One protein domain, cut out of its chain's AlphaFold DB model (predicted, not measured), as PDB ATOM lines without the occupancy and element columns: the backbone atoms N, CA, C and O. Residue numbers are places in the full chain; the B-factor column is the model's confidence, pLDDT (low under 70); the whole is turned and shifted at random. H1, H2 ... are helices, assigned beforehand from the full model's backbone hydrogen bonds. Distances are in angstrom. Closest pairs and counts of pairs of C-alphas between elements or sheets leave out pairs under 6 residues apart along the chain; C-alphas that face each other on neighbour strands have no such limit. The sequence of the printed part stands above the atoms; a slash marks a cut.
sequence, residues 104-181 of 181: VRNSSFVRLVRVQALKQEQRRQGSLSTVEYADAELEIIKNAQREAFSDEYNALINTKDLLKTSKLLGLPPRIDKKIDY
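What this domain is: This is residues 104 to 181 of the 181 residues of an uncharacterized protein of Mytilus galloprovincialis (UniProt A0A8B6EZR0). One long helix, H2, makes the bar of a loose frame: H1 packs across its residues 132 to 140, and H3 makes a corner at its far end. After H3 a tail with no named element, residues 159 to 181, loops round and folds back toward H2. The printed part has 78 residues with three named helices in the order H1, H2, H3 and no named strand, all helix in class. It is loose, with a radius of gyration of the C-alphas of 14.6 A, and spans 44 by 30 by 17 A.

Where its parts are: H2, residues 130 to 148, is 26.8 A long, from C-alpha 130 at (-35.845, 10.035, -25.748). H1, residues 109 to 119, measures 15.8 A and begins at (-35.585, 24.945, -23.668). H3, residues 150 to 158, measures 12.1 A and ends at (-61.412, 19.943, -9.743).

How they stand to each other: H2 touches H1 with residues 132 to 140 alone, about perpendicular at 75 degrees; their closest C-alphas, of Ala 117 and Ala 136, are 4.9 A apart. H2 and H3 touch only at the corner, and only just, with 3 pairs of C-alphas within 8 A, the closest Arg 146 and Tyr 153 at 5.7 A. H1 and H3 are apart. In H1, H2 and H3 every O i to N i+4 pair is within hydrogen-bond range.

The domain as a whole: The C-alphas farthest apart, of Gly 126 and Lys 164, are 45.0 A apart. The printed part has no cut; the link from H1 to H2 is short and that from H2 to H3 tight. The pLDDT is under 70 at residues 104 to 109, 122, 160 and 176 to 181.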
ATOM      1  N   VAL A 104     -34.975  31.120 -16.803       46.97
ATOM      2  CA  VAL A 104     -34.990  32.214 -17.777       46.97
ATOM      3  C   VAL A 104     -33.682  32.282 -18.588       46.97
ATOM      4  O   VAL A 104     -33.666  32.810 -19.699       46.97
ATOM      5  N   ARG A 105     -32.570  31.720 -18.085       45.16
ATOM      6  CA  ARG A 105     -31.223  31.809 -18.699       45.16
ATOM      7  C   ARG A 105     -30.689  30.514 -19.295       45.16
ATOM      8  O   ARG A 105     -29.535  30.468 -19.746       45.16
ATOM      9  N   ASN A 106     -31.500  29.466 -19.369       46.09
ATOM     10  CA  ASN A 106     -31.174  28.369 -20.263       46.09
ATOM     11  C   ASN A 106     -31.268  28.892 -21.693       46.09
ATOM     12  O   ASN A 106     -32.339  29.227 -22.180       46.09
ATOM     13  N   SER A 107     -30.125  28.964 -22.378       49.59
ATOM     14  CA  SER A 107     -30.028  29.464 -23.758       49.59
ATOM     15  C   SER A 107     -30.838  28.643 -24.773       49.59
ATOM     16  O   SER A 107     -30.819  28.953 -25.959       49.59
ATOM     17  N   SER A 108     -31.508  27.582 -24.320       62.25
ATOM     18  CA  SER A 108     -32.559  26.870 -25.026       62.25
ATOM     19  C   SER A 108     -33.388  26.040 -24.038       62.25
ATOM     20  O   SER A 108     -32.854  25.485 -23.074       62.25
ATOM     21  N   PHE A 109     -34.680  25.890 -24.331       69.31
ATOM     22  CA  PHE A 109     -35.585  24.945 -23.668       69.31
ATOM     23  C   PHE A 109     -34.976  23.531 -23.572       69.31
ATOM     24  O   PHE A 109     -35.037  22.889 -22.532       69.31
ATOM     25  N   VAL A 110     -34.223  23.111 -24.593       72.62
ATOM     26  CA  VAL A 110     -33.484  21.834 -24.637       72.62
ATOM     27  C   VAL A 110     -32.553  21.629 -23.433       72.62
ATOM     28  O   VAL A 110     -32.427  20.514 -22.924       72.62
ATOM     29  N   ARG A 111     -31.887  22.686 -22.946       72.81
ATOM     30  CA  ARG A 111     -30.981  22.574 -21.794       72.81
ATOM     31  C   ARG A 111     -31.747  22.417 -20.482       72.81
ATOM     32  O   ARG A 111     -31.297  21.652 -19.632       72.81
ATOM     33  N   LEU A 112     -32.900  23.077 -20.352       75.25
ATOM     34  CA  LEU A 112     -33.812  22.863 -19.226       75.25
ATOM     35  C   LEU A 112     -34.292  21.422 -19.175       75.25
ATOM     36  O   LEU A 112     -34.132  20.777 -18.143       75.25
ATOM     37  N   VAL A 113     -34.788  20.910 -20.303       82.25
ATOM     38  CA  VAL A 113     -35.263  19.527 -20.406       82.25
ATOM     39  C   VAL A 113     -34.150  18.550 -20.032       82.25
ATOM     40  O   VAL A 113     -34.360  17.675 -19.201       82.25
ATOM     41  N   ARG A 114     -32.926  18.743 -20.548       80.75
ATOM     42  CA  ARG A 114     -31.773  17.893 -20.199       80.75
ATOM     43  C   ARG A 114     -31.490  17.888 -18.695       80.75
ATOM     44  O   ARG A 114     -31.231  16.834 -18.129       80.75
ATOM     45  N   VAL A 115     -31.488  19.056 -18.054       81.19
ATOM     46  CA  VAL A 115     -31.209  19.161 -16.613       81.19
ATOM     47  C   VAL A 115     -32.316  18.514 -15.793       81.19
ATOM     48  O   VAL A 115     -32.014  17.809 -14.834       81.19
ATOM     49  N   GLN A 116     -33.574  18.741 -16.166       82.75
ATOM     50  CA  GLN A 116     -34.712  18.145 -15.482       82.75
ATOM     51  C   GLN A 116     -34.690  16.616 -15.610       82.75
ATOM     52  O   GLN A 116     -34.800  15.925 -14.602       82.75
ATOM     53  N   ALA A 117     -34.407  16.090 -16.804       84.38
ATOM     54  CA  ALA A 117     -34.267  14.653 -17.042       84.38
ATOM     55  C   ALA A 117     -33.156  14.018 -16.186       84.38
ATOM     56  O   ALA A 117     -33.316  12.919 -15.666       84.38
ATOM     57  N   LEU A 118     -32.038  14.722 -15.972       81.50
ATOM     58  CA  LEU A 118     -30.939  14.229 -15.130       81.50
ATOM     59  C   LEU A 118     -31.276  14.164 -13.633       81.50
ATOM     60  O   LEU A 118     -30.570  13.467 -12.905       81.50
ATOM     61  N   LYS A 119     -32.297  14.897 -13.170       80.94
ATOM     62  CA  LYS A 119     -32.705  14.959 -11.757       80.94
ATOM     63  C   LYS A 119     -33.739  13.902 -11.365       80.94
ATOM     64  O   LYS A 119     -33.993  13.752 -10.175       80.94
ATOM     65  N   GLN A 120     -34.350  13.206 -12.323       77.00
ATOM     66  CA  GLN A 120     -35.410  12.244 -12.024       77.00
ATOM     67  C   GLN A 120     -34.867  11.022 -11.271       77.00
ATOM     68  O   GLN A 120     -33.867  10.424 -11.661       77.00
ATOM     69  N   GLU A 121     -35.556  10.620 -10.201       71.06
ATOM     70  CA  GLU A 121     -35.149   9.494  -9.342       71.06
ATOM     71  C   GLU A 121     -35.186   8.138 -10.067       71.06
ATOM     72  O   GLU A 121     -34.455   7.220  -9.710       71.06
ATOM     73  N   GLN A 122     -36.009   8.016 -11.114       67.62
ATOM     74  CA  GLN A 122     -36.195   6.790 -11.904       67.62
ATOM     75  C   GLN A 122     -35.226   6.677 -13.095       67.62
ATOM     76  O   GLN A 122     -35.369   5.785 -13.936       67.62
ATOM     77  N   ARG A 123     -34.248   7.586 -13.190       74.00
ATOM     78  CA  ARG A 123     -33.297   7.669 -14.301       74.00
ATOM     79  C   ARG A 123     -32.481   6.382 -14.450       74.00
ATOM     80  O   ARG A 123     -31.962   5.831 -13.478       74.00
ATOM     81  N   ARG A 124     -32.261   5.960 -15.697       71.19
ATOM     82  CA  ARG A 124     -31.319   4.874 -16.015       71.19
ATOM     83  C   ARG A 124     -29.884   5.414 -16.108       71.19
ATOM     84  O   ARG A 124     -29.640   6.507 -16.618       71.19
ATOM     85  N   GLN A 125     -28.905   4.660 -15.603       70.06
ATOM     86  CA  GLN A 125     -27.494   5.037 -15.755       70.06
ATOM     87  C   GLN A 125     -27.108   5.112 -17.243       70.06
ATOM     88  O   GLN A 125     -27.522   4.272 -18.039       70.06
ATOM     89  N   GLY A 126     -26.293   6.110 -17.603       75.56
ATOM     90  CA  GLY A 126     -25.835   6.344 -18.977       75.56
ATOM     91  C   GLY A 126     -26.468   7.565 -19.652       75.56
ATOM     92  O   GLY A 126     -26.893   8.517 -18.984       75.56
ATOM     93  N   SER A 127     -26.449   7.555 -20.988       78.50
ATOM     94  CA  SER A 127     -27.020   8.606 -21.839       78.50
ATOM     95  C   SER A 127     -28.539   8.665 -21.701       78.50
ATOM     96  O   SER A 127     -29.195   7.628 -21.681       78.50
ATOM     97  N   LEU A 128     -29.089   9.881 -21.653       80.06
ATOM     98  CA  LEU A 128     -30.533  10.097 -21.578       80.06
ATOM     99  C   LEU A 128     -31.240   9.541 -22.820       80.06
ATOM    100  O   LEU A 128     -30.861   9.841 -23.955       80.06
ATOM    101  N   SER A 129     -32.288   8.765 -22.583       85.19
ATOM    102  CA  SER A 129     -33.202   8.262 -23.600       85.19
ATOM    103  C   SER A 129     -34.196   9.335 -24.048       85.19
ATOM    104  O   SER A 129     -34.466  10.307 -23.343       85.19
ATOM    105  N   THR A 130     -34.795   9.144 -25.224       81.94
ATOM    106  CA  THR A 130     -35.845  10.035 -25.748       81.94
ATOM    107  C   THR A 130     -37.070  10.111 -24.836       81.94
ATOM    108  O   THR A 130     -37.716  11.153 -24.783       81.94
ATOM    109  N   VAL A 131     -37.362   9.038 -24.096       85.69
ATOM    110  CA  VAL A 131     -38.466   8.986 -23.130       85.69
ATOM    111  C   VAL A 131     -38.168   9.875 -21.923       85.69
ATOM    112  O   VAL A 131     -38.994  10.709 -21.581       85.69
ATOM    113  N   GLU A 132     -36.957   9.805 -21.359       83.94
ATOM    114  CA  GLU A 132     -36.549  10.674 -20.241       83.94
ATOM    115  C   GLU A 132     -36.569  12.162 -20.634       83.94
ATOM    116  O   GLU A 132     -36.931  13.016 -19.826       83.94
ATOM    117  N   TYR A 133     -36.230  12.486 -21.888       83.81
ATOM    118  CA  TYR A 133     -36.406  13.841 -22.415       83.81
ATOM    119  C   TYR A 133     -37.883  14.245 -22.496       83.81
ATOM    120  O   TYR A 133     -38.229  15.335 -22.048       83.81
ATOM    121  N   ALA A 134     -38.748  13.387 -23.040       83.50
ATOM    122  CA  ALA A 134     -40.173  13.678 -23.181       83.50
ATOM    123  C   ALA A 134     -40.872  13.845 -21.820       83.50
ATOM    124  O   ALA A 134     -41.683  14.755 -21.649       83.50
ATOM    125  N   ASP A 135     -40.524  13.012 -20.841       86.75
ATOM    126  CA  ASP A 135     -41.087  13.075 -19.492       86.75
ATOM    127  C   ASP A 135     -40.652  14.353 -18.771       86.75
ATOM    128  O   ASP A 135     -41.479  15.060 -18.193       86.75
ATOM    129  N   ALA A 136     -39.366  14.697 -18.859       87.00
ATOM    130  CA  ALA A 136     -38.834  15.935 -18.302       87.00
ATOM    131  C   ALA A 136     -39.439  17.183 -18.962       87.00
ATOM    132  O   ALA A 136     -39.737  18.167 -18.287       87.00
ATOM    133  N   GLU A 137     -39.641  17.145 -20.279       87.69
ATOM    134  CA  GLU A 137     -40.298  18.211 -21.030       87.69
ATOM    135  C   GLU A 137     -41.739  18.409 -20.559       87.69
ATOM    136  O   GLU A 137     -42.151  19.530 -20.247       87.69
ATOM    137  N   LEU A 138     -42.491  17.311 -20.450       86.19
ATOM    138  CA  LEU A 138     -43.871  17.326 -19.988       86.19
ATOM    139  C   LEU A 138     -43.979  17.878 -18.563       86.19
ATOM    140  O   LEU A 138     -44.882  18.663 -18.277       86.19
ATOM    141  N   GLU A 139     -43.060  17.495 -17.679       85.94
ATOM    142  CA  GLU A 139     -43.009  17.974 -16.298       85.94
ATOM    143  C   GLU A 139     -42.750  19.486 -16.221       85.94
ATOM    144  O   GLU A 139     -43.441  20.202 -15.495       85.94
ATOM    145  N   ILE A 140     -41.808  19.997 -17.022       85.06
ATOM    146  CA  ILE A 140     -41.526  21.438 -17.104       85.06
ATOM    147  C   ILE A 140     -42.769  22.201 -17.570       85.06
ATOM    148  O   ILE A 140     -43.130  23.209 -16.962       85.06
ATOM    149  N   ILE A 141     -43.439  21.720 -18.623       84.19
ATOM    150  CA  ILE A 141     -44.645  22.361 -19.164       84.19
ATOM    151  C   ILE A 141     -45.770  22.366 -18.124       84.19
ATOM    152  O   ILE A 141     -46.404  23.400 -17.925       84.19
ATOM    153  N   LYS A 142     -45.991  21.247 -17.426       83.69
ATOM    154  CA  LYS A 142     -46.994  21.134 -16.355       83.69
ATOM    155  C   LYS A 142     -46.743  22.124 -15.226       83.69
ATOM    156  O   LYS A 142     -47.663  22.818 -14.797       83.69
ATOM    157  N   ASN A 143     -45.498  22.215 -14.765       84.38
ATOM    158  CA  ASN A 143     -45.120  23.136 -13.698       84.38
ATOM    159  C   ASN A 143     -45.302  24.594 -14.135       84.38
ATOM    160  O   ASN A 143     -45.899  25.376 -13.401       84.38
ATOM    161  N   ALA A 144     -44.893  24.935 -15.361       84.19
ATOM    162  CA  ALA A 144     -45.087  26.270 -15.917       84.19
ATOM    163  C   ALA A 144     -46.575  26.632 -16.068       84.19
ATOM    164  O   ALA A 144     -46.974  27.745 -15.734       84.19
ATOM    165  N   GLN A 145     -47.413  25.696 -16.531       84.62
ATOM    166  CA  GLN A 145     -48.862  25.898 -16.623       84.62
ATOM    167  C   GLN A 145     -49.493  26.099 -15.240       84.62
ATOM    168  O   GLN A 145     -50.312  26.999 -15.074       84.62
ATOM    169  N   ARG A 146     -49.089  25.308 -14.240       82.94
ATOM    170  CA  ARG A 146     -49.581  25.423 -12.861       82.94
ATOM    171  C   ARG A 146     -49.189  26.748 -12.210       82.94
ATOM    172  O   ARG A 146     -49.988  27.312 -11.471       82.94
ATOM    173  N   GLU A 147     -47.976  27.227 -12.459       82.25
ATOM    174  CA  GLU A 147     -47.488  28.493 -11.909       82.25
ATOM    175  C   GLU A 147     -48.145  29.700 -12.592       82.25
ATOM    176  O   GLU A 147     -48.638  30.600 -11.919       82.25
ATOM    177  N   ALA A 148     -48.196  29.708 -13.928       82.50
ATOM    178  CA  ALA A 148     -48.700  30.847 -14.695       82.50
ATOM    179  C   ALA A 148     -50.235  30.948 -14.723       82.50
ATOM    180  O   ALA A 148     -50.769  32.043 -14.899       82.50
ATOM    181  N   PHE A 149     -50.937  29.821 -14.574       86.19
ATOM    182  CA  PHE A 149     -52.391  29.715 -14.710       86.19
ATOM    183  C   PHE A 149     -53.002  28.936 -13.538       86.19
ATOM    184  O   PHE A 149     -53.837  28.058 -13.740       86.19
ATOM    185  N   SER A 150     -52.569  29.216 -12.304       83.69
ATOM    186  CA  SER A 150     -52.922  28.428 -11.111       83.69
ATOM    187  C   SER A 150     -54.425  28.227 -10.922       83.69
ATOM    188  O   SER A 150     -54.866  27.113 -10.645       83.69
ATOM    189  N   ASP A 151     -55.222  29.279 -11.104       83.25
ATOM    190  CA  ASP A 151     -56.670  29.235 -10.878       83.25
ATOM    191  C   ASP A 151     -57.376  28.384 -11.939       83.25
ATOM    192  O   ASP A 151     -58.217  27.544 -11.622       83.25
ATOM    193  N   GLU A 152     -56.978  28.543 -13.202       82.88
ATOM    194  CA  GLU A 152     -57.493  27.771 -14.335       82.88
ATOM    195  C   GLU A 152     -57.033  26.308 -14.248       82.88
ATOM    196  O   GLU A 152     -57.819  25.390 -14.463       82.88
ATOM    197  N   TYR A 153     -55.781  26.073 -13.859       81.69
ATOM    198  CA  TYR A 153     -55.225  24.740 -13.644       81.69
ATOM    199  C   TYR A 153     -55.966  24.004 -12.517       81.69
ATOM    200  O   TYR A 153     -56.337  22.839 -12.670       81.69
ATOM    201  N   ASN A 154     -56.259  24.693 -11.408       80.75
ATOM    202  CA  ASN A 154     -57.045  24.148 -10.299       80.75
ATOM    203  C   ASN A 154     -58.510  23.906 -10.688       80.75
ATOM    204  O   ASN A 154     -59.078  22.885 -10.295       80.75
ATOM    205  N   ALA A 155     -59.121  24.795 -11.474       81.44
ATOM    206  CA  ALA A 155     -60.458  24.576 -12.022       81.44
ATOM    207  C   ALA A 155     -60.482  23.323 -12.910       81.44
ATOM    208  O   ALA A 155     -61.273  22.413 -12.678       81.44
ATOM    209  N   LEU A 156     -59.532  23.185 -13.837       75.81
ATOM    210  CA  LEU A 156     -59.445  22.021 -14.719       75.81
ATOM    211  C   LEU A 156     -59.261  20.701 -13.946       75.81
ATOM    212  O   LEU A 156     -59.835  19.681 -14.327       75.81
ATOM    213  N   ILE A 157     -58.505  20.705 -12.843       75.25
ATOM    214  CA  ILE A 157     -58.326  19.518 -11.988       75.25
ATOM    215  C   ILE A 157     -59.599  19.159 -11.212       75.25
ATOM    216  O   ILE A 157     -59.904  17.973 -11.071       75.25
ATOM    217  N   ASN A 158     -60.312  20.157 -10.685       77.25
ATOM    218  CA  ASN A 158     -61.412  19.943  -9.743       77.25
ATOM    219  C   ASN A 158     -62.779  19.834 -10.424       77.25
ATOM    220  O   ASN A 158     -63.565  18.955 -10.085       77.25
ATOM    221  N   THR A 159     -63.074  20.728 -11.366       72.44
ATOM    222  CA  THR A 159     -64.389  20.846 -12.010       72.44
ATOM    223  C   THR A 159     -64.416  20.256 -13.416       72.44
ATOM    224  O   THR A 159     -65.499  20.115 -13.969       72.44
ATOM    225  N   LYS A 160     -63.253  19.907 -13.997       68.81
ATOM    226  CA  LYS A 160     -63.063  19.476 -15.402       68.81
ATOM    227  C   LYS A 160     -63.514  20.479 -16.474       68.81
ATOM    228  O   LYS A 160     -63.321  20.208 -17.654       68.81
ATOM    229  N   ASP A 161     -64.020  21.643 -16.077       70.38
ATOM    230  CA  ASP A 161     -64.494  22.689 -16.977       70.38
ATOM    231  C   ASP A 161     -63.657  23.958 -16.830       70.38
ATOM    232  O   ASP A 161     -63.471  24.489 -15.732       70.38
ATOM    233  N   LEU A 162     -63.182  24.463 -17.970       72.75
ATOM    234  CA  LEU A 162     -62.532  25.762 -18.099       72.75
ATOM    235  C   LEU A 162     -63.494  26.762 -18.738       72.75
ATOM    236  O   LEU A 162     -64.241  26.435 -19.663       72.75
ATOM    237  N   LEU A 163     -63.429  28.017 -18.294       76.12
ATOM    238  CA  LEU A 163     -64.118  29.107 -18.979       76.12
ATOM    239  C   LEU A 163     -63.627  29.183 -20.428       76.12
ATOM    240  O   LEU A 163     -62.427  29.115 -20.677       76.12
ATOM    241  N   LYS A 164     -64.538  29.398 -21.387       73.25
ATOM    242  CA  LYS A 164     -64.193  29.521 -22.820       73.25
ATOM    243  C   LYS A 164     -63.187  30.645 -23.117       73.25
ATOM    244  O   LYS A 164     -62.575  30.652 -24.176       73.25
ATOM    245  N   THR A 165     -63.030  31.592 -22.195       78.62
ATOM    246  CA  THR A 165     -62.068  32.702 -22.249       78.62
ATOM    247  C   THR A 165     -60.705  32.368 -21.639       78.62
ATOM    248  O   THR A 165     -59.824  33.228 -21.633       78.62
ATOM    249  N   SER A 166     -60.523  31.158 -21.104       77.19
ATOM    250  CA  SER A 166     -59.282  30.748 -20.454       77.19
ATOM    251  C   SER A 166     -58.121  30.757 -21.438       77.19
ATOM    252  O   SER A 166     -58.196  30.192 -22.532       77.19
ATOM    253  N   LYS A 167     -57.007  31.360 -21.022       79.00
ATOM    254  CA  LYS A 167     -55.777  31.375 -21.826       79.00
ATOM    255  C   LYS A 167     -55.119  29.999 -21.858       79.00
ATOM    256  O   LYS A 167     -54.454  29.668 -22.836       79.00
ATOM    257  N   LEU A 168     -55.359  29.183 -20.831       77.19
ATOM    258  CA  LEU A 168     -54.845  27.826 -20.721       77.19
ATOM    259  C   LEU A 168     -55.451  26.880 -21.777       77.19
ATOM    260  O   LEU A 168     -54.741  26.010 -22.275       77.19
ATOM    261  N   LEU A 169     -56.712  27.089 -22.197       76.19
ATOM    262  CA  LEU A 169     -57.350  26.313 -23.279       76.19
ATOM    263  C   LEU A 169     -56.609  26.441 -24.619       76.19
ATOM    264  O   LEU A 169     -56.519  25.471 -25.367       76.19
ATOM    265  N   GLY A 170     -56.060  27.622 -24.915       74.06
ATOM    266  CA  GLY A 170     -55.272  27.867 -26.127       74.06
ATOM    267  C   GLY A 170     -53.844  27.311 -26.073       74.06
ATOM    268  O   GLY A 170     -53.145  27.343 -27.084       74.06
ATOM    269  N   LEU A 171     -53.405  26.813 -24.910       72.62
ATOM    270  CA  LEU A 171     -52.039  26.352 -24.634       72.62
ATOM    271  C   LEU A 171     -51.963  24.831 -24.404       72.62
ATOM    272  O   LEU A 171     -51.149  24.387 -23.598       72.62
ATOM    273  N   PRO A 172     -52.749  24.038 -25.156       73.94
ATOM    274  CA  PRO A 172     -53.093  22.627 -24.900       73.94
ATOM    275  C   PRO A 172     -52.733  22.105 -23.491       73.94
ATOM    276  O   PRO A 172     -51.617  21.608 -23.291       73.94
ATOM    277  N   PRO A 173     -53.640  22.213 -22.497       76.56
ATOM    278  CA  PRO A 173     -53.313  21.933 -21.103       76.56
ATOM    279  C   PRO A 173     -52.796  20.506 -20.914       76.56
ATOM    280  O   PRO A 173     -53.406  19.532 -21.357       76.56
ATOM    281  N   ARG A 174     -51.661  20.379 -20.226       79.62
ATOM    282  CA  ARG A 174     -51.067  19.106 -19.825       79.62
ATOM    283  C   ARG A 174     -51.296  18.966 -18.329       79.62
ATOM    284  O   ARG A 174     -50.731  19.718 -17.549       79.62
ATOM    285  N   ILE A 175     -52.131  18.014 -17.930       72.31
ATOM    286  CA  ILE A 175     -52.434  17.760 -16.516       72.31
ATOM    287  C   ILE A 175     -51.943  16.382 -16.074       72.31
ATOM    288  O   ILE A 175     -51.594  15.525 -16.885       72.31
ATOM    289  N   ASP A 176     -51.877  16.176 -14.761       65.88
ATOM    290  CA  ASP A 176     -51.325  14.960 -14.149       65.88
ATOM    291  C   ASP A 176     -52.235  13.733 -14.238       65.88
ATOM    292  O   ASP A 176     -51.796  12.620 -13.962       65.88
ATOM    293  N   LYS A 177     -53.486  13.907 -14.670       57.38
ATOM    294  CA  LYS A 177     -54.436  12.808 -14.842       57.38
ATOM    295  C   LYS A 177     -54.776  12.644 -16.316       57.38
ATOM    296  O   LYS A 177     -55.043  13.632 -16.994       57.38
ATOM    297  N   LYS A 178     -54.795  11.394 -16.794       43.91
ATOM    298  CA  LYS A 178     -55.436  11.043 -18.067       43.91
ATOM    299  C   LYS A 178     -56.856  11.607 -18.025       43.91
ATOM    300  O   LYS A 178     -57.676  11.157 -17.229       43.91
ATOM    301  N   ILE A 179     -57.113  12.634 -18.825       42.34
ATOM    302  CA  ILE A 179     -58.477  12.927 -19.235       42.34
ATOM    303  C   ILE A 179     -58.771  11.819 -20.235       42.34
ATOM    304  O   ILE A 179     -58.281  11.860 -21.362       42.34
ATOM    305  N   ASP A 180     -59.455  10.775 -19.781       38.62
ATOM    306  CA  ASP A 180     -60.180   9.923 -20.711       38.62
ATOM    307  C   ASP A 180     -61.209  10.846 -21.378       38.62
ATOM    308  O   ASP A 180     -62.052  11.432 -20.690       38.62
ATOM    309  N   TYR A 181     -61.007  11.091 -22.676       40.00
ATOM    310  CA  TYR A 181     -61.957  11.800 -23.532       40.00
ATOM    311  C   TYR A 181     -63.263  11.015 -23.635       40.00
ATOM    312  O   TYR A 181     -63.188   9.767 -23.721       40.00
TER     313      TYR A 181